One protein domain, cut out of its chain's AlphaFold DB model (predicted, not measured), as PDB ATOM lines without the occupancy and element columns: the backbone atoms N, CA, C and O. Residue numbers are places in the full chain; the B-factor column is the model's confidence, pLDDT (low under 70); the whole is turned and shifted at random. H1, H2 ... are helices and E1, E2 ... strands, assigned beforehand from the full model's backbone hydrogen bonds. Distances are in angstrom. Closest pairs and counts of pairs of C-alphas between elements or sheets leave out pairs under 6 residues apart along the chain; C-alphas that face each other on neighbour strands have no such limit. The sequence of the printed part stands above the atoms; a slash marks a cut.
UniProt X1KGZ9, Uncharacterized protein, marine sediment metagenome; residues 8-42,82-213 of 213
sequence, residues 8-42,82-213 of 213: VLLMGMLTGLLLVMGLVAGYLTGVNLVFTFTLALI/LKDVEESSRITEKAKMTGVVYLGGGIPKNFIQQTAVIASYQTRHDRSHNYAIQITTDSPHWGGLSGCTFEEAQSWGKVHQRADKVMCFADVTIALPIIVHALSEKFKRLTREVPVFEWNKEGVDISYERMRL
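What this domain is: This is residues 8 to 42 and 82 to 213 of the 213 residues of an uncharacterized protein of marine sediment metagenome (UniProt X1KGZ9). A twisted sheet of four parallel strands, E1 to E4, is covered on one face by H3 and H4, with H2 crossing H3 steeply, and a long two-stranded hairpin, E5 and E6, packs on H2 with E6. The rest is looser: H1 is off the sheet and touches no helix, while H5 grazes the sheet with residues 172 to 176 and sticks out free from residue 177 to 186. The architecture is two layers, meaning helices H2, H3 and H4 on one face of the sheet E1, E2, E3, E4, and the class is mixed, helices and strands. The printed part has 167 residues, with five named helices and six named strands in the order E1 H1 H2 E2 H3 E3 H4 E4 H5 E5 E6. By its radius of gyration of the C-alphas, 16.2 A, the whole is compact, with spans of 46 by 43 by 29 A.

How they stand to each other: The larger sheet runs E1, residues 8 to 13, E2, residues 97 to 103, E3, residues 129 to 136, and E4, residues 159 to 169; E1 and E4 are its edge strands. E1 and E2 are parallel at 18 degrees, with N 10 and O 99 within hydrogen-bond range at 2.9 A. E2 and E3 are parallel at 5 degrees, with N 102 and O 133 at 2.8 A. E3 and E4 are parallel at 15 degrees, with N 168 and O 134 at 2.8 A; E4 bends by 118 degrees at residue 162. H3, residues 106 to 123, lies over E2 at a height over the sheet of 9.2 A and runs along the strands, at 5 degrees to E2 on the local plane; the closest C-alphas of H3 and E1 are those of Pro 108 and Gly 12, 4.7 A apart. H4, residues 150 to 155, is on the same face, over E4 at a height of 8.2 A. Two strand-helix-strand units, each with a helix between two parallel neighbour strands, are E2, H3, E3 and E3, H4, E4; both crossovers are right-handed. H2, residues 82 to 94, touches H3 at a steep tilt of 60 degrees, the same way, the closest C-alphas being those of Ser 89 and Thr 115, 4.5 A apart. E5, residues 191 to 200, and E6, residues 203 to 212, form an antiparallel hairpin at 156 degrees, with N 194 and O 209 at 2.8 A. The closest C-alphas of H2 and E6 are those of Ile 91 and Val 204, 6.8 A apart. H5, residues 172 to 186, only grazes the larger sheet; the C-alphas of Val 172 and Ile 135, the closest of H5 and E3, are 6.2 A apart. H1, residues 15 to 29, is not on that sheet and is apart from H5 and from E5 and E6. Every O i to N i+4 pair is within hydrogen-bond range in H2 and H4; the counts are 8 of 11 in H1, 12 of 14 in H3 and 9 of 11 in H5.

Where its parts are: E1 begins at C-alpha 8, (-33.204, -9.954, -10.256), and is 16.2 A long; E2 measures 20.2 A, E3 18.5 A and E4 18.9 A. H3, the longest helix, measures 26.7 A from C-alpha 106 at (-26.076, -26.343, 1.817). H1 measures 22.0 A, H2 18.7 A, H4 8.7 A and H5 20.7 A. E5 and E6 each measure 27.9 A, and E6 ends at C-alpha 212, (-32.959, -11.022, -27.326).

The domain as a whole: The C-alphas of Leu 28 and Arg 124, the two farthest apart, are 47.1 A from each other. Residues 43 to 81 are not printed, and C-alphas 42 and 82 are 11.6 A apart across this cut. Of the links that are printed whole, E3 to H4 is long, with 13 residues. The mean pLDDT of the printed part is 76.0; residues 8 to 42, 188 to 191 and 213 are under 70.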
ATOM      1  N   VAL A   8     -34.576  -9.434 -10.306       57.00
ATOM      2  CA  VAL A   8     -33.204  -9.954 -10.256       57.00
ATOM      3  C   VAL A   8     -33.264 -11.398  -9.771       57.00
ATOM      4  O   VAL A   8     -33.742 -11.658  -8.667       57.00
ATOM      5  N   LEU A   9     -32.811 -12.332 -10.611       55.69
ATOM      6  CA  LEU A   9     -32.747 -13.751 -10.275       55.69
ATOM      7  C   LEU A   9     -31.392 -14.080  -9.643       55.69
ATOM      8  O   LEU A   9     -30.359 -13.955 -10.299       55.69
ATOM      9  N   LEU A  10     -31.406 -14.531  -8.391       55.19
ATOM     10  CA  LEU A  10     -30.231 -15.054  -7.699       55.19
ATOM     11  C   LEU A  10     -30.295 -16.584  -7.687       55.19
ATOM     12  O   LEU A  10     -31.328 -17.177  -7.365       55.19
ATOM     13  N   MET A  11     -29.192 -17.230  -8.056       54.09
ATOM     14  CA  MET A  11     -29.134 -18.678  -8.235       54.09
ATOM     15  C   MET A  11     -28.115 -19.294  -7.282       54.09
ATOM     16  O   MET A  11     -26.933 -18.957  -7.326       54.09
ATOM     17  N   GLY A  12     -28.584 -20.183  -6.406       52.31
ATOM     18  CA  GLY A  12     -27.757 -20.859  -5.405       52.31
ATOM     19  C   GLY A  12     -27.478 -22.276  -5.847       52.31
ATOM     20  O   GLY A  12     -28.411 -23.071  -5.947       52.31
ATOM     21  N   MET A  13     -26.216 -22.590  -6.128       53.50
ATOM     22  CA  MET A  13     -25.812 -23.899  -6.632       53.50
ATOM     23  C   MET A  13     -24.464 -24.308  -6.041       53.50
ATOM     24  O   MET A  13     -23.595 -23.461  -5.830       53.50
ATOM     25  N   LEU A  14     -24.270 -25.607  -5.792       50.09
ATOM     26  CA  LEU A  14     -22.947 -26.137  -5.465       50.09
ATOM     27  C   LEU A  14     -22.008 -25.935  -6.667       50.09
ATOM     28  O   LEU A  14     -22.309 -26.356  -7.786       50.09
ATOM     29  N   THR A  15     -20.851 -25.322  -6.423       44.62
ATOM     30  CA  THR A  15     -19.834 -24.927  -7.416       44.62
ATOM     31  C   THR A  15     -19.389 -26.055  -8.350       44.62
ATOM     32  O   THR A  15     -19.014 -25.786  -9.490       44.62
ATOM     33  N   GLY A  16     -19.473 -27.315  -7.912       36.47
ATOM     34  CA  GLY A  16     -19.122 -28.481  -8.729       36.47
ATOM     35  C   GLY A  16     -20.014 -28.682  -9.959       36.47
ATOM     36  O   GLY A  16     -19.527 -29.137 -10.992       36.47
ATOM     37  N   LEU A  17     -21.294 -28.296  -9.900       38.41
ATOM     38  CA  LEU A  17     -22.222 -28.511 -11.016       38.41
ATOM     39  C   LEU A  17     -22.151 -27.392 -12.069       38.41
ATOM     40  O   LEU A  17     -22.414 -27.651 -13.238       38.41
ATOM     41  N   LEU A  18     -21.739 -26.176 -11.685       40.94
ATOM     42  CA  LEU A  18     -21.648 -25.023 -12.592       40.94
ATOM     43  C   LEU A  18     -20.592 -25.242 -13.690       40.94
ATOM     44  O   LEU A  18     -20.814 -24.916 -14.855       40.94
ATOM     45  N   LEU A  19     -19.453 -25.840 -13.321       33.06
ATOM     46  CA  LEU A  19     -18.330 -26.071 -14.231       33.06
ATOM     47  C   LEU A  19     -18.596 -27.257 -15.169       33.06
ATOM     48  O   LEU A  19     -18.269 -27.189 -16.350       33.06
ATOM     49  N   VAL A  20     -19.256 -28.307 -14.665       30.83
ATOM     50  CA  VAL A  20     -19.641 -29.487 -15.456       30.83
ATOM     51  C   VAL A  20     -20.792 -29.157 -16.408       30.83
ATOM     52  O   VAL A  20     -20.722 -29.503 -17.582       30.83
ATOM     53  N   MET A  21     -21.810 -28.418 -15.960       30.83
ATOM     54  CA  MET A  21     -22.929 -28.013 -16.820       30.83
ATOM     55  C   MET A  21     -22.503 -26.975 -17.868       30.83
ATOM     56  O   MET A  21     -22.947 -27.060 -19.009       30.83
ATOM     57  N   GLY A  22     -21.597 -26.046 -17.534       30.61
ATOM     58  CA  GLY A  22     -21.044 -25.084 -18.497       30.61
ATOM     59  C   GLY A  22     -20.189 -25.736 -19.593       30.61
ATOM     60  O   GLY A  22     -20.333 -25.393 -20.767       30.61
ATOM     61  N   LEU A  23     -19.349 -26.717 -19.237       31.06
ATOM     62  CA  LEU A  23     -18.545 -27.479 -20.204       31.06
ATOM     63  C   LEU A  23     -19.396 -28.419 -21.065       31.06
ATOM     64  O   LEU A  23     -19.177 -28.495 -22.271       31.06
ATOM     65  N   VAL A  24     -20.381 -29.103 -20.479       31.05
ATOM     66  CA  VAL A  24     -21.239 -30.055 -21.207       31.05
ATOM     67  C   VAL A  24     -22.235 -29.327 -22.121       31.05
ATOM     68  O   VAL A  24     -22.439 -29.757 -23.256       31.05
ATOM     69  N   ALA A  25     -22.793 -28.186 -21.698       27.94
ATOM     70  CA  ALA A  25     -23.699 -27.392 -22.535       27.94
ATOM     71  C   ALA A  25     -22.981 -26.738 -23.731       27.94
ATOM     72  O   ALA A  25     -23.519 -26.744 -24.841       27.94
ATOM     73  N   GLY A  26     -21.754 -26.238 -23.528       28.52
ATOM     74  CA  GLY A  26     -20.946 -25.628 -24.589       28.52
ATOM     75  C   GLY A  26     -20.477 -26.619 -25.660       28.52
ATOM     76  O   GLY A  26     -20.354 -26.244 -26.823       28.52
ATOM     77  N   TYR A  27     -20.262 -27.888 -25.298       30.56
ATOM     78  CA  TYR A  27     -19.757 -28.903 -26.231       30.56
ATOM     79  C   TYR A  27     -20.850 -29.545 -27.103       30.56
ATOM     80  O   TYR A  27     -20.564 -29.980 -28.214       30.56
ATOM     81  N   LEU A  28     -22.101 -29.608 -26.625       29.83
ATOM     82  CA  LEU A  28     -23.168 -30.375 -27.286       29.83
ATOM     83  C   LEU A  28     -24.127 -29.552 -28.154       29.83
ATOM     84  O   LEU A  28     -24.813 -30.135 -28.989       29.83
ATOM     85  N   THR A  29     -24.209 -28.229 -27.982       31.58
ATOM     86  CA  THR A  29     -25.280 -27.443 -28.629       31.58
ATOM     87  C   THR A  29     -24.804 -26.313 -29.536       31.58
ATOM     88  O   THR A  29     -25.624 -25.754 -30.259       31.58
ATOM     89  N   GLY A  30     -23.516 -25.943 -29.528       26.17
ATOM     90  CA  GLY A  30     -23.018 -24.776 -30.280       26.17
ATOM     91  C   GLY A  30     -23.655 -23.439 -29.858       26.17
ATOM     92  O   GLY A  30     -23.320 -22.385 -30.395       26.17
ATOM     93  N   VAL A  31     -24.553 -23.471 -28.873       28.11
ATOM     94  CA  VAL A  31     -25.139 -22.311 -28.230       28.11
ATOM     95  C   VAL A  31     -24.212 -21.989 -27.076       28.11
ATOM     96  O   VAL A  31     -24.104 -22.749 -26.115       28.11
ATOM     97  N   ASN A  32     -23.536 -20.845 -27.166       25.25
ATOM     98  CA  ASN A  32     -22.995 -20.203 -25.981       25.25
ATOM     99  C   ASN A  32     -24.190 -19.936 -25.066       25.25
ATOM    100  O   ASN A  32     -24.875 -18.923 -25.217       25.25
ATOM    101  N   LEU A  33     -24.482 -20.867 -24.155       26.17
ATOM    102  CA  LEU A  33     -25.385 -20.631 -23.043       26.17
ATOM    103  C   LEU A  33     -24.646 -19.643 -22.141       26.17
ATOM    104  O   LEU A  33     -23.999 -19.997 -21.158       26.17
ATOM    105  N   VAL A  34     -24.659 -18.382 -22.563       25.66
ATOM    106  CA  VAL A  34     -24.209 -17.255 -21.775       25.66
ATOM    107  C   VAL A  34     -25.217 -17.187 -20.638       25.66
ATOM    108  O   VAL A  34     -26.251 -16.527 -20.739       25.66
ATOM    109  N   PHE A  35     -24.940 -17.922 -19.559       27.19
ATOM    110  CA  PHE A  35     -25.412 -17.554 -18.235       27.19
ATOM    111  C   PHE A  35     -24.907 -16.133 -18.036       27.19
ATOM    112  O   PHE A  35     -23.741 -15.915 -17.713       27.19
ATOM    113  N   THR A  36     -25.745 -15.162 -18.399       25.88
ATOM    114  CA  THR A  36     -25.413 -13.745 -18.349       25.88
ATOM    115  C   THR A  36     -25.000 -13.444 -16.922       25.88
ATOM    116  O   THR A  36     -25.841 -13.509 -16.031       25.88
ATOM    117  N   PHE A  37     -23.687 -13.268 -16.738       30.31
ATOM    118  CA  PHE A  37     -22.984 -12.920 -15.505       30.31
ATOM    119  C   PHE A  37     -23.766 -13.246 -14.227       30.31
ATOM    120  O   PHE A  37     -24.243 -12.368 -13.512       30.31
ATOM    121  N   THR A  38     -23.900 -14.538 -13.927       40.81
ATOM    122  CA  THR A  38     -24.281 -14.952 -12.578       40.81
ATOM    123  C   THR A  38     -23.069 -14.690 -11.697       40.81
ATOM    124  O   THR A  38     -22.043 -15.351 -11.852       40.81
ATOM    125  N   LEU A  39     -23.153 -13.675 -10.835       44.28
ATOM    126  CA  LEU A  39     -22.143 -13.391  -9.823       44.28
ATOM    127  C   LEU A  39     -21.920 -14.672  -9.000       44.28
ATOM    128  O   LEU A  39     -22.763 -15.064  -8.195       44.28
ATOM    129  N   ALA A  40     -20.819 -15.370  -9.274       53.25
ATOM    130  CA  ALA A  40     -20.473 -16.616  -8.608       53.25
ATOM    131  C   ALA A  40     -19.839 -16.281  -7.258       53.25
ATOM    132  O   ALA A  40     -18.622 -16.157  -7.139       53.25
ATOM    133  N   LEU A  41     -20.679 -16.090  -6.247       57.78
ATOM    134  CA  LEU A  41     -20.233 -15.857  -4.881       57.78
ATOM    135  C   LEU A  41     -19.933 -17.210  -4.233       57.78
ATOM    136  O   LEU A  41     -20.832 -18.000  -3.946       57.78
ATOM    137  N   ILE A  42     -18.644 -17.502  -4.062       64.31
ATOM    138  CA  ILE A  42     -18.164 -18.795  -3.570       64.31
ATOM    139  C   ILE A  42     -17.749 -18.637  -2.111       64.31
ATOM    140  O   ILE A  42     -16.563 -18.603  -1.772       64.31
ATOM    141  N   LEU A  82     -16.238 -11.366   3.770       86.88
ATOM    142  CA  LEU A  82     -17.184 -10.378   4.297       86.88
ATOM    143  C   LEU A  82     -17.546  -9.361   3.219       86.88
ATOM    144  O   LEU A  82     -18.705  -8.956   3.128       86.88
ATOM    145  N   LYS A  83     -16.581  -9.013   2.364       85.69
ATOM    146  CA  LYS A  83     -16.841  -8.184   1.188       85.69
ATOM    147  C   LYS A  83     -17.834  -8.847   0.233       85.69
ATOM    148  O   LYS A  83     -18.747  -8.176  -0.228       85.69
ATOM    149  N   ASP A  84     -17.729 -10.159   0.016       84.25
ATOM    150  CA  ASP A  84     -18.702 -10.911  -0.795       84.25
ATOM    151  C   ASP A  84     -20.129 -10.814  -0.221       84.25
ATOM    152  O   ASP A  84     -21.098 -10.638  -0.962       84.25
ATOM    153  N   VAL A  85     -20.275 -10.894   1.110       84.56
ATOM    154  CA  VAL A  85     -21.570 -10.719   1.792       84.56
ATOM    155  C   VAL A  85     -22.110  -9.305   1.566       84.56
ATOM    156  O   VAL A  85     -23.272  -9.154   1.187       84.56
ATOM    157  N   GLU A  86     -21.282  -8.279   1.748       86.69
ATOM    158  CA  GLU A  86     -21.666  -6.878   1.536       86.69
ATOM    159  C   GLU A  86     -22.088  -6.607   0.082       86.69
ATOM    160  O   GLU A  86     -23.127  -5.999  -0.178       86.69
ATOM    161  N   GLU A  87     -21.307  -7.080  -0.886       85.94
ATOM    162  CA  GLU A  87     -21.600  -6.940  -2.313       85.94
ATOM    163  C   GLU A  87     -22.931  -7.619  -2.672       85.94
ATOM    164  O   GLU A  87     -23.769  -7.044  -3.371       85.94
ATOM    165  N   SER A  88     -23.175  -8.807  -2.122       83.75
ATOM    166  CA  SER A  88     -24.414  -9.556  -2.340       83.75
ATOM    167  C   SER A  88     -25.654  -8.890  -1.728       83.75
ATOM    168  O   SER A  88     -26.727  -8.887  -2.348       83.75
ATOM    169  N   SER A  89     -25.526  -8.278  -0.542       86.38
ATOM    170  CA  SER A  89     -26.636  -7.560   0.088       86.38
ATOM    171  C   SER A  89     -26.972  -6.305  -0.710       86.38
ATOM    172  O   SER A  89     -28.136  -6.122  -1.060       86.38
ATOM    173  N   ARG A  90     -25.971  -5.523  -1.134       87.62
ATOM    174  CA  ARG A  90     -26.146  -4.303  -1.949       87.62
ATOM    175  C   ARG A  90     -26.924  -4.544  -3.246       87.62
ATOM    176  O   ARG A  90     -27.722  -3.698  -3.653       87.62
ATOM    177  N   ILE A  91     -26.744  -5.701  -3.888       85.62
ATOM    178  CA  ILE A  91     -27.554  -6.087  -5.060       85.62
ATOM    179  C   ILE A  91     -29.030  -6.208  -4.675       85.62
ATOM    180  O   ILE A  91     -29.905  -5.693  -5.373       85.62
ATOM    181  N   THR A  92     -29.307  -6.871  -3.553       86.00
ATOM    182  CA  THR A  92     -30.668  -7.084  -3.045       86.00
ATOM    183  C   THR A  92     -31.308  -5.770  -2.582       86.00
ATOM    184  O   THR A  92     -32.493  -5.551  -2.819       86.00
ATOM    185  N   GLU A  93     -30.525  -4.858  -1.999       88.50
ATOM    186  CA  GLU A  93     -30.975  -3.518  -1.600       88.50
ATOM    187  C   GLU A  93     -31.451  -2.676  -2.791       88.50
ATOM    188  O   GLU A  93     -32.485  -2.002  -2.711       88.50
ATOM    189  N   LYS A  94     -30.700  -2.705  -3.899       86.31
ATOM    190  CA  LYS A  94     -30.992  -1.911  -5.103       86.31
ATOM    191  C   LYS A  94     -32.017  -2.558  -6.028       86.31
ATOM    192  O   LYS A  94     -32.648  -1.864  -6.828       86.31
ATOM    193  N   ALA A  95     -32.208  -3.871  -5.935       82.12
ATOM    194  CA  ALA A  95     -33.223  -4.566  -6.706       82.12
ATOM    195  C   ALA A  95     -34.639  -4.123  -6.285       82.12
ATOM    196  O   ALA A  95     -34.967  -4.019  -5.102       82.12
ATOM    197  N   LYS A  96     -35.509  -3.872  -7.275       80.94
ATOM    198  CA  LYS A  96     -36.928  -3.559  -7.021       80.94
ATOM    199  C   LYS A  96     -37.704  -4.794  -6.578       80.94
ATOM    200  O   LYS A  96     -38.530  -4.709  -5.679       80.94
ATOM    201  N   MET A  97     -37.441  -5.916  -7.238       81.75
ATOM    202  CA  MET A  97     -37.988  -7.226  -6.919       81.75
ATOM    203  C   MET A  97     -36.892  -8.269  -7.096       81.75
ATOM    204  O   MET A  97     -36.053  -8.155  -7.997       81.75
ATOM    205  N   THR A  98     -36.914  -9.298  -6.259       83.31
ATOM    206  CA  THR A  98     -35.934 -10.385  -6.320       83.31
ATOM    207  C   THR A  98     -36.619 -11.739  -6.395       83.31
ATOM    208  O   THR A  98     -37.693 -11.954  -5.830       83.31
ATOM    209  N   GLY A  99     -35.999 -12.645  -7.140       86.94
ATOM    210  CA  GLY A  99     -36.413 -14.030  -7.277       86.94
ATOM    211  C   GLY A  99     -35.231 -14.949  -7.021       86.94
ATOM    212  O   GLY A  99     -34.095 -14.608  -7.346       86.94
ATOM    213  N   VAL A 100     -35.491 -16.113  -6.442       86.38
ATOM    214  CA  VAL A 100     -34.450 -17.076  -6.078       86.38
ATOM    215  C   VAL A 100     -34.735 -18.444  -6.669       86.38
ATOM    216  O   VAL A 100     -35.867 -18.928  -6.634       86.38
ATOM    217  N   VAL A 101     -33.692 -19.072  -7.208       89.19
ATOM    218  CA  VAL A 101     -33.719 -20.468  -7.656       89.19
ATOM    219  C   VAL A 101     -32.632 -21.223  -6.903       89.19
ATOM    220  O   VAL A 101     -31.436 -21.004  -7.110       89.19
ATOM    221  N   TYR A 102     -33.060 -22.107  -6.011       89.25
ATOM    222  CA  TYR A 102     -32.196 -22.974  -5.225       89.25
ATOM    223  C   TYR A 102     -32.077 -24.328  -5.914       89.25
ATOM    224  O   TYR A 102     -33.067 -25.048  -6.062       89.25
ATOM    225  N   LEU A 103     -30.861 -24.667  -6.330       89.06
ATOM    226  CA  LEU A 103     -30.528 -25.971  -6.886       89.06
ATOM    227  C   LEU A 103     -29.708 -26.750  -5.859       89.06
ATOM    228  O   LEU A 103     -28.504 -26.534  -5.699       89.06
ATOM    229  N   GLY A 104     -30.379 -27.653  -5.156       87.25
ATOM    230  CA  GLY A 104     -29.857 -28.351  -3.992       87.25
ATOM    231  C   GLY A 104     -29.975 -27.517  -2.713       87.25
ATOM    232  O   GLY A 104     -30.884 -26.701  -2.548       87.25
ATOM    233  N   GLY A 105     -29.049 -27.751  -1.786       85.75
ATOM    234  CA  GLY A 105     -29.035 -27.133  -0.463       85.75
ATOM    235  C   GLY A 105     -27.661 -26.602  -0.056       85.75
ATOM    236  O   GLY A 105     -26.886 -26.116  -0.879       85.75
ATOM    237  N   GLY A 106     -27.365 -26.694   1.237       86.25
ATOM    238  CA  GLY A 106     -26.076 -26.343   1.817       86.25
ATOM    239  C   GLY A 106     -25.806 -24.841   1.877       86.25
ATOM    240  O   GLY A 106     -26.710 -24.008   1.981       86.25
ATOM    241  N   ILE A 107     -24.516 -24.513   1.820       84.19
ATOM    242  CA  ILE A 107     -23.997 -23.148   1.927       84.19
ATOM    243  C   ILE A 107     -24.600 -22.214   0.854       84.19
ATOM    244  O   ILE A 107     -25.088 -21.148   1.236       84.19
ATOM    245  N   PRO A 108     -24.683 -22.593  -0.443       83.06
ATOM    246  CA  PRO A 108     -25.218 -21.704  -1.481       83.06
ATOM    247  C   PRO A 108     -26.678 -21.289  -1.259       83.06
ATOM    248  O   PRO A 108     -27.038 -20.143  -1.525       83.06
ATOM    249  N   LYS A 109     -27.523 -22.195  -0.741       85.94
ATOM    250  CA  LYS A 109     -28.927 -21.890  -0.419       85.94
ATOM    251  C   LYS A 109     -29.011 -20.826   0.671       85.94
ATOM    252  O   LYS A 109     -29.703 -19.823   0.514       85.94
ATOM    253  N   ASN A 110     -28.295 -21.037   1.773       86.75
ATOM    254  CA  ASN A 110     -28.358 -20.127   2.910       86.75
ATOM    255  C   ASN A 110     -27.739 -18.767   2.610       86.75
ATOM    256  O   ASN A 110     -28.256 -17.750   3.054       86.75
ATOM    257  N   PHE A 111     -26.662 -18.748   1.834       85.94
ATOM    258  CA  PHE A 111     -25.998 -17.516   1.456       85.94
ATOM    259  C   PHE A 111     -26.934 -16.531   0.764       85.94
ATOM    260  O   PHE A 111     -27.075 -15.393   1.198       85.94
ATOM    261  N   ILE A 112     -27.637 -17.001  -0.268       85.38
ATOM    262  CA  ILE A 112     -28.580 -16.171  -1.017       85.38
ATOM    263  C   ILE A 112     -29.748 -15.760  -0.129       85.38
ATOM    264  O   ILE A 112     -30.168 -14.615  -0.159       85.38
ATOM    265  N   GLN A 113     -30.247 -16.663   0.717       87.12
ATOM    266  CA  GLN A 113     -31.295 -16.316   1.677       87.12
ATOM    267  C   GLN A 113     -30.875 -15.203   2.648       87.12
ATOM    268  O   GLN A 113     -31.705 -14.386   3.047       87.12
ATOM    269  N   GLN A 114     -29.606 -15.173   3.055       87.88
ATOM    270  CA  GLN A 114     -29.092 -14.155   3.967       87.88
ATOM    271  C   GLN A 114     -29.014 -12.773   3.313       87.88
ATOM    272  O   GLN A 114     -29.158 -11.785   4.030       87.88
ATOM    273  N   THR A 115     -28.868 -12.670   1.986       88.00
ATOM    274  CA  THR A 115     -28.783 -11.360   1.316       88.00
ATOM    275  C   THR A 115     -30.056 -10.542   1.512       88.00
ATOM    276  O   THR A 115     -29.968  -9.349   1.793       88.00
ATOM    277  N   ALA A 116     -31.230 -11.182   1.460       88.19
ATOM    278  CA  ALA A 116     -32.518 -10.545   1.731       88.19
ATOM    279  C   ALA A 116     -32.646 -10.055   3.176       88.19
ATOM    280  O   ALA A 116     -33.073  -8.923   3.410       88.19
ATOM    281  N   VAL A 117     -32.244 -10.876   4.149       90.62
ATOM    282  CA  VAL A 117     -32.332 -10.524   5.576       90.62
ATOM    283  C   VAL A 117     -31.387  -9.367   5.908       90.62
ATOM    284  O   VAL A 117     -31.789  -8.405   6.562       90.62
ATOM    285  N   ILE A 118     -30.147  -9.429   5.414       90.44
ATOM    286  CA  ILE A 118     -29.135  -8.388   5.625       90.44
ATOM    287  C   ILE A 118     -29.579  -7.080   4.966       90.44
ATOM    288  O   ILE A 118     -29.594  -6.046   5.632       90.44
ATOM    289  N   ALA A 119     -30.024  -7.128   3.706       88.56
ATOM    290  CA  ALA A 119     -30.543  -5.953   3.007       88.56
ATOM    291  C   ALA A 119     -31.764  -5.350   3.719       88.56
ATOM    292  O   ALA A 119     -31.901  -4.127   3.794       88.56
ATOM    293  N   SER A 120     -32.646  -6.190   4.272       90.19
ATOM    294  CA  SER A 120     -33.806  -5.721   5.039       90.19
ATOM    295  C   SER A 120     -33.394  -4.999   6.320       90.19
ATOM    296  O   SER A 120     -33.925  -3.935   6.643       90.19
ATOM    297  N   TYR A 121     -32.403  -5.540   7.033       91.25
ATOM    298  CA  TYR A 121     -31.850  -4.920   8.235       91.25
ATOM    299  C   TYR A 121     -31.142  -3.590   7.935       91.25
ATOM    300  O   TYR A 121     -31.366  -2.602   8.635       91.25
ATOM    301  N   GLN A 122     -30.337  -3.538   6.869       88.69
ATOM    302  CA  GLN A 122     -29.598  -2.341   6.446       88.69
ATOM    303  C   GLN A 122     -30.539  -1.224   5.975       88.69
ATOM    304  O   GLN A 122     -30.403  -0.077   6.400       88.69
ATOM    305  N   THR A 123     -31.532  -1.554   5.144       89.00
ATOM    306  CA  THR A 123     -32.463  -0.558   4.582       89.00
ATOM    307  C   THR A 123     -33.634  -0.217   5.498       89.00
ATOM    308  O   THR A 123     -34.338   0.751   5.223       89.00
ATOM    309  N   ARG A 124     -33.858  -0.982   6.578       88.06
ATOM    310  CA  ARG A 124     -35.061  -0.911   7.434       88.06
ATOM    311  C   ARG A 124     -36.379  -1.069   6.662       88.06
ATOM    312  O   ARG A 124     -37.430  -0.617   7.115       88.06
ATOM    313  N   HIS A 125     -36.329  -1.723   5.506       88.56
ATOM    314  CA  HIS A 125     -37.475  -2.027   4.656       88.56
ATOM    315  C   HIS A 125     -37.490  -3.516   4.334       88.56
ATOM    316  O   HIS A 125     -36.442  -4.151   4.327       88.56
ATOM    317  N   ASP A 126     -38.660  -4.085   4.049       88.81
ATOM    318  CA  ASP A 126     -38.742  -5.495   3.669       88.81
ATOM    319  C   ASP A 126     -38.117  -5.712   2.279       88.81
ATOM    320  O   ASP A 126     -38.592  -5.175   1.274       88.81
ATOM    321  N   ARG A 127     -37.026  -6.481   2.241       90.44
ATOM    322  CA  ARG A 127     -36.302  -6.901   1.030       90.44
ATOM    323  C   ARG A 127     -36.367  -8.414   0.816       90.44
ATOM    324  O   ARG A 127     -35.540  -8.965   0.089       90.44
ATOM    325  N   SER A 128     -37.349  -9.079   1.423       90.81
ATOM    326  CA  SER A 128     -37.613 -10.505   1.233       90.81
ATOM    327  C   SER A 128     -37.865 -10.849  -0.239       90.81
ATOM    328  O   SER A 128     -38.473 -10.077  -0.984       90.81
ATOM    329  N   HIS A 129     -37.457 -12.047  -0.662       87.81
ATOM    330  CA  HIS A 129     -37.628 -12.482  -2.050       87.81
ATOM    331  C   HIS A 129     -39.105 -12.663  -2.436       87.81
ATOM    332  O   HIS A 129     -39.881 -13.264  -1.690       87.81
ATOM    333  N   ASN A 130     -39.490 -12.178  -3.621       88.75
ATOM    334  CA  ASN A 130     -40.867 -12.220  -4.131       88.75
ATOM    335  C   ASN A 130     -41.212 -13.538  -4.835       88.75
ATOM    336  O   ASN A 130     -42.381 -13.910  -4.887       88.75
ATOM    337  N   TYR A 131     -40.205 -14.223  -5.376       88.50
ATOM    338  CA  TYR A 131     -40.355 -15.490  -6.089       88.50
ATOM    339  C   TYR A 131     -39.328 -16.484  -5.576       88.50
ATOM    340  O   TYR A 131     -38.164 -16.112  -5.429       88.50
ATOM    341  N   ALA A 132     -39.718 -17.735  -5.339       89.75
ATOM    342  CA  ALA A 132     -38.780 -18.745  -4.863       89.75
ATOM    343  C   ALA A 132     -39.033 -20.133  -5.461       89.75
ATOM    344  O   ALA A 132     -40.118 -20.696  -5.350       89.75
ATOM    345  N   ILE A 133     -38.009 -20.720  -6.068       91.12
ATOM    346  CA  ILE A 133     -38.036 -22.090  -6.584       91.12
ATOM    347  C   ILE A 133     -36.951 -22.873  -5.862       91.12
ATOM    348  O   ILE A 133     -35.818 -22.408  -5.767       91.12
ATOM    349  N   GLN A 134     -37.277 -24.058  -5.361       91.38
ATOM    350  CA  GLN A 134     -36.300 -24.955  -4.753       91.38
ATOM    351  C   GLN A 134     -36.407 -26.335  -5.375       91.38
ATOM    352  O   GLN A 134     -37.486 -26.919  -5.407       91.38
ATOM    353  N   ILE A 135     -35.276 -26.866  -5.821       92.62
ATOM    354  CA  ILE A 135     -35.120 -28.257  -6.234       92.62
ATOM    355  C   ILE A 135     -34.156 -28.885  -5.241       92.62
ATOM    356  O   ILE A 135     -33.010 -28.454  -5.155       92.62
ATOM    357  N   THR A 136     -34.609 -29.851  -4.454       91.38
ATOM    358  CA  THR A 136     -33.766 -30.499  -3.448       91.38
ATOM    359  C   THR A 136     -34.115 -31.973  -3.332       91.38
ATOM    360  O   THR A 136     -35.268 -32.355  -3.493       91.38
ATOM    361  N   THR A 137     -33.133 -32.807  -3.020       91.88
ATOM    362  CA  THR A 137     -33.365 -34.193  -2.586       91.88
ATOM    363  C   THR A 137     -33.517 -34.289  -1.072       91.88
ATOM    364  O   THR A 137     -33.837 -35.352  -0.549       91.88
ATOM    365  N   ASP A 138     -33.238 -33.193  -0.364       90.50
ATOM    366  CA  ASP A 138     -33.134 -33.183   1.083       90.50
ATOM    367  C   ASP A 138     -34.502 -33.005   1.740       90.50
ATOM    368  O   ASP A 138     -35.334 -32.215   1.284       90.50
ATOM    369  N   SER A 139     -34.730 -33.744   2.819       88.38
ATOM    370  CA  SER A 139     -36.045 -33.835   3.445       88.38
ATOM    371  C   SER A 139     -36.195 -32.859   4.618       88.38
ATOM    372  O   SER A 139     -35.272 -32.734   5.428       88.38
ATOM    373  N   PRO A 140     -37.363 -32.209   4.787       88.38
ATOM    374  CA  PRO A 140     -37.566 -31.223   5.849       88.38
ATOM    375  C   PRO A 140     -37.533 -31.812   7.268       88.38
ATOM    376  O   PRO A 140     -37.181 -31.102   8.205       88.38
ATOM    377  N   HIS A 141     -37.856 -33.099   7.456       87.75
ATOM    378  CA  HIS A 141     -37.968 -33.699   8.797       87.75
ATOM    379  C   HIS A 141     -36.649 -33.755   9.580       87.75
ATOM    380  O   HIS A 141     -36.676 -33.865  10.802       87.75
ATOM    381  N   TRP A 142     -35.501 -33.655   8.905       85.81
ATOM    382  CA  TRP A 142     -34.196 -33.629   9.568       85.81
ATOM    383  C   TRP A 142     -33.866 -32.276  10.211       85.81
ATOM    384  O   TRP A 142     -32.857 -32.168  10.902       85.81
ATOM    385  N   GLY A 143     -34.667 -31.231   9.963       83.44
ATOM    386  CA  GLY A 143     -34.373 -29.872  10.436       83.44
ATOM    387  C   GLY A 143     -33.113 -29.270   9.804       83.44
ATOM    388  O   GLY A 143     -32.534 -28.319  10.326       83.44
ATOM    389  N   GLY A 144     -32.649 -29.841   8.689       84.50
ATOM    390  CA  GLY A 144     -31.479 -29.366   7.965       84.50
ATOM    391  C   GLY A 144     -31.797 -28.139   7.112       84.50
ATOM    392  O   GLY A 144     -32.809 -28.082   6.417       84.50
ATOM    393  N   LEU A 145     -30.870 -27.184   7.068       83.50
ATOM    394  CA  LEU A 145     -30.979 -25.961   6.260       83.50
ATOM    395  C   LEU A 145     -31.197 -26.240   4.760       83.50
ATOM    396  O   LEU A 145     -31.938 -25.536   4.069       83.50
ATOM    397  N   SER A 146     -30.588 -27.309   4.256       84.31
ATOM    398  CA  SER A 146     -30.760 -27.810   2.891       84.31
ATOM    399  C   SER A 146     -32.209 -28.218   2.584       84.31
ATOM    400  O   SER A 146     -32.738 -27.834   1.539       84.31
ATOM    401  N   GLY A 147     -32.869 -28.910   3.517       85.25
ATOM    402  CA  GLY A 147     -34.270 -29.349   3.430       85.25
ATOM    403  C   GLY A 147     -35.293 -28.335   3.955       85.25
ATOM    404  O   GLY A 147     -36.489 -28.571   3.824       85.25
ATOM    405  N   CYS A 148     -34.839 -27.207   4.518       88.12
ATOM    406  CA  CYS A 148     -35.680 -26.135   5.064       88.12
ATOM    407  C   CYS A 148     -36.805 -25.741   4.093       88.12
ATOM    408  O   CYS A 148     -36.536 -25.463   2.912       88.12
ATOM    409  N   THR A 149     -38.036 -25.734   4.613       91.06
ATOM    410  CA  THR A 149     -39.264 -25.402   3.876       91.06
ATOM    411  C   THR A 149     -39.349 -23.906   3.581       91.06
ATOM    412  O   THR A 149     -38.667 -23.087   4.200       91.06
ATOM    413  N   PHE A 150     -40.198 -23.514   2.630       91.69
ATOM    414  CA  PHE A 150     -40.400 -22.090   2.371       91.69
ATOM    415  C   PHE A 150     -41.174 -21.395   3.485       91.69
ATOM    416  O   PHE A 150     -40.944 -20.217   3.725       91.69
ATOM    417  N   GLU A 151     -42.047 -22.114   4.178       91.19
ATOM    418  CA  GLU A 151     -42.775 -21.646   5.355       91.19
ATOM    419  C   GLU A 151     -41.798 -21.270   6.474       91.19
ATOM    420  O   GLU A 151     -41.906 -20.201   7.071       91.19
ATOM    421  N   GLU A 152     -40.780 -22.102   6.695       89.88
ATOM    422  CA  GLU A 152     -39.688 -21.779   7.611       89.88
ATOM    423  C   GLU A 152     -38.860 -20.598   7.086       89.88
ATOM    424  O   GLU A 152     -38.596 -19.649   7.814       89.88
ATOM    425  N   ALA A 153     -38.500 -20.563   5.800       89.56
ATOM    426  CA  ALA A 153     -37.779 -19.413   5.243       89.56
ATOM    427  C   ALA A 153     -38.556 -18.084   5.397       89.56
ATOM    428  O   ALA A 153     -37.952 -17.028   5.616       89.56
ATOM    429  N   GLN A 154     -39.887 -18.127   5.321       92.81
ATOM    430  CA  GLN A 154     -40.770 -16.980   5.534       92.81
ATOM    431  C   GLN A 154     -40.773 -16.494   6.985       92.81
ATOM    432  O   GLN A 154     -40.822 -15.282   7.204       92.81
ATOM    433  N   SER A 155     -40.671 -17.383   7.981       90.44
ATOM    434  CA  SER A 155     -40.622 -16.967   9.393       90.44
ATOM    435  C   SER A 155     -39.382 -16.130   9.720       90.44
ATOM    436  O   SER A 155     -39.406 -15.320  10.640       90.44
ATOM    437  N   TRP A 156     -38.309 -16.301   8.945       90.44
ATOM    438  CA  TRP A 156     -37.061 -15.544   9.071       90.44
ATOM    439  C   TRP A 156     -37.010 -14.268   8.218       90.44
ATOM    440  O   TRP A 156     -36.003 -13.566   8.255       90.44
ATOM    441  N   GLY A 157     -38.038 -13.978   7.412       89.25
ATOM    442  CA  GLY A 157     -38.004 -12.854   6.466       89.25
ATOM    443  C   GLY A 157     -37.019 -13.058   5.306       89.25
ATOM    444  O   GLY A 157     -36.492 -12.099   4.755       89.25
ATOM    445  N   LYS A 158     -36.721 -14.315   4.943       90.38
ATOM    446  CA  LYS A 158     -35.895 -14.634   3.761       90.38
ATOM    447  C   LYS A 158     -36.731 -14.575   2.481       90.38
ATOM    448  O   LYS A 158     -36.264 -14.158   1.425       90.38
ATOM    449  N   VAL A 159     -37.982 -15.018   2.577       92.25
ATOM    450  CA  VAL A 159     -38.958 -15.060   1.485       92.25
ATOM    451  C   VAL A 159     -40.198 -14.297   1.929       92.25
ATOM    452  O   VAL A 159     -40.615 -14.402   3.081       92.25
ATOM    453  N   HIS A 160     -40.784 -13.516   1.026       92.88
ATOM    454  CA  HIS A 160     -41.938 -12.689   1.347       92.88
ATOM    455  C   HIS A 160     -43.159 -13.571   1.666       92.88
ATOM    456  O   HIS A 160     -43.351 -14.636   1.074       92.88
ATOM    457  N   GLN A 161     -44.030 -13.130   2.578       91.88
ATOM    458  CA  GLN A 161     -45.197 -13.912   3.021       91.88
ATOM    459  C   GLN A 161     -46.163 -14.253   1.873       91.88
ATOM    460  O   GLN A 161     -46.738 -15.337   1.829       91.88
ATOM    461  N   ARG A 162     -46.287 -13.340   0.904       92.00
ATOM    462  CA  ARG A 162     -47.097 -13.497  -0.319       92.00
ATOM    463  C   ARG A 162     -46.278 -13.891  -1.555       92.00
ATOM    464  O   ARG A 162     -46.685 -13.572  -2.664       92.00
ATOM    465  N   ALA A 163     -45.085 -14.453  -1.372       90.31
ATOM    466  CA  ALA A 163     -44.249 -14.870  -2.493       90.31
ATOM    467  C   ALA A 163     -44.862 -16.064  -3.234       90.31
ATOM    468  O   ALA A 163     -45.337 -17.010  -2.599       90.31
ATOM    469  N   ASP A 164     -44.762 -16.054  -4.563       91.75
ATOM    470  CA  ASP A 164     -45.027 -17.244  -5.368       91.75
ATOM    471  C   ASP A 164     -43.843 -18.201  -5.208       91.75
ATOM    472  O   ASP A 164     -42.701 -17.877  -5.563       91.75
ATOM    473  N   LYS A 165     -44.102 -19.373  -4.625       92.19
ATOM    474  CA  LYS A 165     -43.048 -20.303  -4.219       92.19
ATOM    475  C   LYS A 165     -43.393 -21.752  -4.549       92.19
ATOM    476  O   LYS A 165     -44.538 -22.170  -4.397       92.19
ATOM    477  N   VAL A 166     -42.402 -22.525  -4.984       93.94
ATOM    478  CA  VAL A 166     -42.578 -23.950  -5.304       93.94
ATOM    479  C   VAL A 166     -41.342 -24.760  -4.941       93.94
ATOM    480  O   VAL A 166     -40.215 -24.405  -5.292       93.94
ATOM    481  N   MET A 167     -41.562 -25.862  -4.225       92.19
ATOM    482  CA  MET A 167     -40.526 -26.813  -3.840       92.19
ATOM    483  C   MET A 167     -40.731 -28.130  -4.590       92.19
ATOM    484  O   MET A 167     -41.829 -28.682  -4.593       92.19
ATOM    485  N   CYS A 168     -39.675 -28.627  -5.224       92.94
ATOM    486  CA  CYS A 168     -39.642 -29.880  -5.959       92.94
ATOM    487  C   CYS A 168     -38.649 -30.832  -5.288       92.94
ATOM    488  O   CYS A 168     -37.458 -30.524  -5.184       92.94
ATOM    489  N   PHE A 169     -39.150 -31.984  -4.840       93.50
ATOM    490  CA  PHE A 169     -38.332 -33.051  -4.276       93.50
ATOM    491  C   PHE A 169     -37.828 -33.966  -5.392       93.50
ATOM    492  O   PHE A 169     -38.474 -34.951  -5.742       93.50
ATOM    493  N   ALA A 170     -36.706 -33.591  -5.999       93.88
ATOM    494  CA  ALA A 170     -36.100 -34.316  -7.107       93.88
ATOM    495  C   ALA A 170     -34.600 -34.023  -7.192       93.88
ATOM    496  O   ALA A 170     -34.119 -32.994  -6.711       93.88
ATOM    497  N   ASP A 171     -33.867 -34.917  -7.853       92.38
ATOM    498  CA  ASP A 171     -32.478 -34.654  -8.213       92.38
ATOM    499  C   ASP A 171     -32.403 -33.522  -9.252       92.38
ATOM    500  O   ASP A 171     -33.157 -33.493 -10.234       92.38
ATOM    501  N   VAL A 172     -31.476 -32.584  -9.043       88.94
ATOM    502  CA  VAL A 172     -31.271 -31.422  -9.922       88.94
ATOM    503  C   VAL A 172     -30.957 -31.858 -11.353       88.94
ATOM    504  O   VAL A 172     -31.411 -31.212 -12.293       88.94
ATOM    505  N   THR A 173     -30.234 -32.963 -11.539       87.75
ATOM    506  CA  THR A 173     -29.869 -33.492 -12.862       87.75
ATOM    507  C   THR A 173     -31.069 -33.990 -13.664       87.75
ATOM    508  O   THR A 173     -30.999 -34.024 -14.888       87.75
ATOM    509  N   ILE A 174     -32.182 -34.316 -13.002       92.31
ATOM    510  CA  ILE A 174     -33.432 -34.742 -13.643       92.31
ATOM    511  C   ILE A 174     -34.355 -33.539 -13.839       92.31
ATOM    512  O   ILE A 174     -34.850 -33.293 -14.938       92.31
ATOM    513  N   ALA A 175     -34.584 -32.770 -12.774       90.25
ATOM    514  CA  ALA A 175     -35.567 -31.693 -12.793       90.25
ATOM    515  C   ALA A 175     -35.118 -30.499 -13.649       90.25
ATOM    516  O   ALA A 175     -35.930 -29.929 -14.380       90.25
ATOM    517  N   LEU A 176     -33.834 -30.120 -13.596       87.12
ATOM    518  CA  LEU A 176     -33.340 -28.930 -14.289       87.12
ATOM    519  C   LEU A 176     -33.464 -29.041 -15.820       87.12
ATOM    520  O   LEU A 176     -34.016 -28.107 -16.405       87.12
ATOM    521  N   PRO A 177     -33.041 -30.138 -16.490       88.50
ATOM    522  CA  PRO A 177     -33.220 -30.266 -17.936       88.50
ATOM    523  C   PRO A 177     -34.684 -30.193 -18.375       88.50
ATOM    524  O   PRO A 177     -34.985 -29.527 -19.363       88.50
ATOM    525  N   ILE A 178     -35.602 -30.810 -17.622       90.94
ATOM    526  CA  ILE A 178     -37.042 -30.792 -17.926       90.94
ATOM    527  C   ILE A 178     -37.593 -29.365 -17.831       90.94
ATOM    528  O   ILE A 178     -38.280 -28.906 -18.743       90.94
ATOM    529  N   ILE A 179     -37.267 -28.644 -16.754       87.12
ATOM    530  CA  ILE A 179     -37.712 -27.258 -16.550       87.12
ATOM    531  C   ILE A 179     -37.171 -26.352 -17.657       87.12
ATOM    532  O   ILE A 179     -37.927 -25.585 -18.250       87.12
ATOM    533  N   VAL A 180     -35.872 -26.446 -17.959       87.06
ATOM    534  CA  VAL A 180     -35.236 -25.633 -19.004       87.06
ATOM    535  C   VAL A 180     -35.849 -25.927 -20.373       87.06
ATOM    536  O   VAL A 180     -36.150 -24.989 -21.111       87.06
ATOM    537  N   HIS A 181     -36.092 -27.199 -20.693       86.62
ATOM    538  CA  HIS A 181     -36.720 -27.595 -21.952       86.62
ATOM    539  C   HIS A 181     -38.151 -27.052 -22.070       86.62
ATOM    540  O   HIS A 181     -38.462 -26.368 -23.043       86.62
ATOM    541  N   ALA A 182     -38.985 -27.242 -21.044       87.94
ATOM    542  CA  ALA A 182     -40.357 -26.734 -21.029       87.94
ATOM    543  C   ALA A 182     -40.419 -25.199 -21.151       87.94
ATOM    544  O   ALA A 182     -41.281 -24.652 -21.845       87.94
ATOM    545  N   LEU A 183     -39.493 -24.480 -20.506       85.12
ATOM    546  CA  LEU A 183     -39.369 -23.027 -20.656       85.12
ATOM    547  C   LEU A 183     -38.947 -22.645 -22.081       85.12
ATOM    548  O   LEU A 183     -39.510 -21.711 -22.651       85.12
ATOM    549  N   SER A 184     -37.996 -23.369 -22.671       84.25
ATOM    550  CA  SER A 184     -37.534 -23.129 -24.040       84.25
ATOM    551  C   SER A 184     -38.655 -23.316 -25.070       84.25
ATOM    552  O   SER A 184     -38.847 -22.453 -25.929       84.25
ATOM    553  N   GLU A 185     -39.460 -24.375 -24.948       86.50
ATOM    554  CA  GLU A 185     -40.595 -24.625 -25.844       86.50
ATOM    555  C   GLU A 185     -41.686 -23.557 -25.718       86.50
ATOM    556  O   GLU A 185     -42.232 -23.082 -26.723       86.50
ATOM    557  N   LYS A 186     -41.993 -23.155 -24.479       83.12
ATOM    558  CA  LYS A 186     -43.029 -22.158 -24.190       83.12
ATOM    559  C   LYS A 186     -42.632 -20.761 -24.663       83.12
ATOM    560  O   LYS A 186     -43.490 -19.992 -25.097       83.12
ATOM    561  N   PHE A 187     -41.345 -20.428 -24.611       79.06
ATOM    562  CA  PHE A 187     -40.835 -19.095 -24.918       79.06
ATOM    563  C   PHE A 187     -39.898 -19.105 -26.140       79.06
ATOM    564  O   PHE A 187     -38.700 -18.872 -26.031       79.06
ATOM    565  N   LYS A 188     -40.463 -19.284 -27.345       67.44
ATOM    566  CA  LYS A 188     -39.716 -19.341 -28.627       67.44
ATOM    567  C   LYS A 188     -38.954 -18.062 -29.016       67.44
ATOM    568  O   LYS A 188     -38.136 -18.088 -29.931       67.44
ATOM    569  N   ARG A 189     -39.278 -16.917 -28.406       69.94
ATOM    570  CA  ARG A 189     -38.616 -15.616 -28.620       69.94
ATOM    571  C   ARG A 189     -38.565 -14.873 -27.288       69.94
ATOM    572  O   ARG A 189     -39.536 -14.217 -26.913       69.94
ATOM    573  N   LEU A 190     -37.451 -14.980 -26.572       68.12
ATOM    574  CA  LEU A 190     -37.262 -14.320 -25.283       68.12
ATOM    575  C   LEU A 190     -36.590 -12.962 -25.492       68.12
ATOM    576  O   LEU A 190     -35.376 -12.865 -25.620       68.12
ATOM    577  N   THR A 191     -37.376 -11.885 -25.499       69.44
ATOM    578  CA  THR A 191     -36.820 -10.559 -25.193       69.44
ATOM    579  C   THR A 191     -36.956 -10.320 -23.702       69.44
ATOM    580  O   THR A 191     -38.079 -10.194 -23.212       69.44
ATOM    581  N   ARG A 192     -35.831 -10.248 -22.994       72.31
ATOM    582  CA  ARG A 192     -35.787 -10.003 -21.549       72.31
ATOM    583  C   ARG A 192     -34.982  -8.745 -21.242       72.31
ATOM    584  O   ARG A 192     -34.017  -8.441 -21.935       72.31
ATOM    585  N   GLU A 193     -35.398  -8.023 -20.211       73.38
ATOM    586  CA  GLU A 193     -34.584  -6.979 -19.588       73.38
ATOM    587  C   GLU A 193     -33.627  -7.669 -18.610       73.38
ATOM    588  O   GLU A 193     -34.051  -8.151 -17.561       73.38
ATOM    589  N   VAL A 194     -32.360  -7.799 -18.993       78.12
ATOM    590  CA  VAL A 194     -31.339  -8.477 -18.191       78.12
ATOM    591  C   VAL A 194     -30.661  -7.450 -17.290       78.12
ATOM    592  O   VAL A 194     -30.275  -6.395 -17.795       78.12
ATOM    593  N   PRO A 195     -30.515  -7.718 -15.979       75.88
ATOM    594  CA  PRO A 195     -29.759  -6.834 -15.108       75.88
ATOM    595  C   PRO A 195     -28.274  -6.871 -15.487       75.88
ATOM    596  O   PRO A 195     -27.686  -7.945 -15.621       75.88
ATOM    597  N   VAL A 196     -27.680  -5.694 -15.640       80.94
ATOM    598  CA  VAL A 196     -26.243  -5.491 -15.817       80.94
ATOM    599  C   VAL A 196     -25.721  -4.805 -14.559       80.94
ATOM    600  O   VAL A 196     -26.299  -3.828 -14.084       80.94
ATOM    601  N   PHE A 197     -24.658  -5.371 -13.989       81.62
ATOM    602  CA  PHE A 197     -24.072  -4.918 -12.731       81.62
ATOM    603  C   PHE A 197     -22.780  -4.155 -13.004       81.62
ATOM    604  O   PHE A 197     -21.784  -4.748 -13.427       81.62
ATOM    605  N   GLU A 198     -22.781  -2.857 -12.721       84.25
ATOM    606  CA  GLU A 198     -21.590  -2.017 -12.812       84.25
ATOM    607  C   GLU A 198     -21.020  -1.767 -11.415       84.25
ATOM    608  O   GLU A 198     -21.615  -1.078 -10.587       84.25
ATOM    609  N   TRP A 199     -19.856  -2.351 -11.136       82.00
ATOM    610  CA  TRP A 199     -19.185  -2.209  -9.846       82.00
ATOM    611  C   TRP A 199     -18.278  -0.983  -9.835       82.00
ATOM    612  O   TRP A 199     -17.346  -0.873 -10.632       82.00
ATOM    613  N   ASN A 200     -18.513  -0.083  -8.887       83.62
ATOM    614  CA  ASN A 200     -17.676   1.079  -8.625       83.62
ATOM    615  C   ASN A 200     -17.163   1.058  -7.172       83.62
ATOM    616  O   ASN A 200     -17.491   0.174  -6.382       83.62
ATOM    617  N   LYS A 201     -16.299   2.015  -6.805       74.25
ATOM    618  CA  LYS A 201     -15.718   2.070  -5.447       74.25
ATOM    619  C   LYS A 201     -16.761   2.323  -4.352       74.25
ATOM    620  O   LYS A 201     -16.482   2.048  -3.190       74.25
ATOM    621  N   GLU A 202     -17.924   2.851  -4.719       70.94
ATOM    622  CA  GLU A 202     -18.993   3.249  -3.802       70.94
ATOM    623  C   GLU A 202     -20.115   2.200  -3.712       70.94
ATOM    624  O   GLU A 202     -20.920   2.260  -2.782       70.94
ATOM    625  N   GLY A 203     -20.162   1.208  -4.614       77.25
ATOM    626  CA  GLY A 203     -21.137   0.117  -4.632       77.25
ATOM    627  C   GLY A 203     -21.374  -0.515  -6.008       77.25
ATOM    628  O   GLY A 203     -20.505  -0.525  -6.872       77.25
ATOM    629  N   VAL A 204     -22.571  -1.079  -6.198       83.19
ATOM    630  CA  VAL A 204     -23.027  -1.664  -7.472       83.19
ATOM    631  C   VAL A 204     -24.114  -0.794  -8.068       83.19
ATOM    632  O   VAL A 204     -25.026  -0.431  -7.336       83.19
ATOM    633  N   ASP A 205     -24.064  -0.440  -9.345       84.44
ATOM    634  CA  ASP A 205     -25.220   0.113 -10.054       84.44
ATOM    635  C   ASP A 205     -25.896  -0.966 -10.903       84.44
ATOM    636  O   ASP A 205     -25.226  -1.860 -11.426       84.44
ATOM    637  N   ILE A 206     -27.230  -0.929 -10.971       81.88
ATOM    638  CA  ILE A 206     -28.024  -1.946 -11.672       81.88
ATOM    639  C   ILE A 206     -28.768  -1.278 -12.823       81.88
ATOM    640  O   ILE A 206     -29.808  -0.642 -12.622       81.88
ATOM    641  N   SER A 207     -28.259  -1.472 -14.034       83.38
ATOM    642  CA  SER A 207     -28.949  -1.112 -15.269       83.38
ATOM    643  C   SER A 207     -29.659  -2.340 -15.850       83.38
ATOM    644  O   SER A 207     -29.426  -3.475 -15.437       83.38
ATOM    645  N   TYR A 208     -30.609  -2.120 -16.759       80.69
ATOM    646  CA  TYR A 208     -31.363  -3.200 -17.392       80.69
ATOM    647  C   TYR A 208     -31.256  -3.059 -18.899       80.69
ATOM    648  O   TYR A 208     -31.750  -2.086 -19.470       80.69
ATOM    649  N   GLU A 209     -30.646  -4.046 -19.540       81.88
ATOM    650  CA  GLU A 209     -30.476  -4.067 -20.987       81.88
ATOM    651  C   GLU A 209     -31.459  -5.033 -21.631       81.88
ATOM    652  O   GLU A 209     -31.681  -6.154 -21.166       81.88
ATOM    653  N   ARG A 210     -32.069  -4.606 -22.738       78.69
ATOM    654  CA  ARG A 210     -32.995  -5.456 -23.477       78.69
ATOM    655  C   ARG A 210     -32.206  -6.418 -24.355       78.69
ATOM    656  O   ARG A 210     -31.738  -6.046 -25.424       78.69
ATOM    657  N   MET A 211     -32.123  -7.670 -23.927       74.56
ATOM    658  CA  MET A 211     -31.456  -8.732 -24.669       74.56
ATOM    659  C   MET A 211     -32.485  -9.637 -25.342       74.56
ATOM    660  O   MET A 211     -33.471 -10.054 -24.723       74.56
ATOM    661  N   ARG A 212     -32.248  -9.957 -26.616       72.56
ATOM    662  CA  ARG A 212     -32.959 -11.022 -27.326       72.56
ATOM    663  C   ARG A 212     -32.128 -12.296 -27.204       72.56
ATOM    664  O   ARG A 212     -31.002 -12.318 -27.690       72.56
ATOM    665  N   LEU A 213     -32.671 -13.282 -26.496       62.59
ATOM    666  CA  LEU A 213     -32.130 -14.636 -26.402       62.59
ATOM    667  C   LEU A 213     -32.601 -15.497 -27.572       62.59
ATOM    668  O   LEU A 213     -33.768 -15.307 -28.005       62.59
TER     669      LEU A 213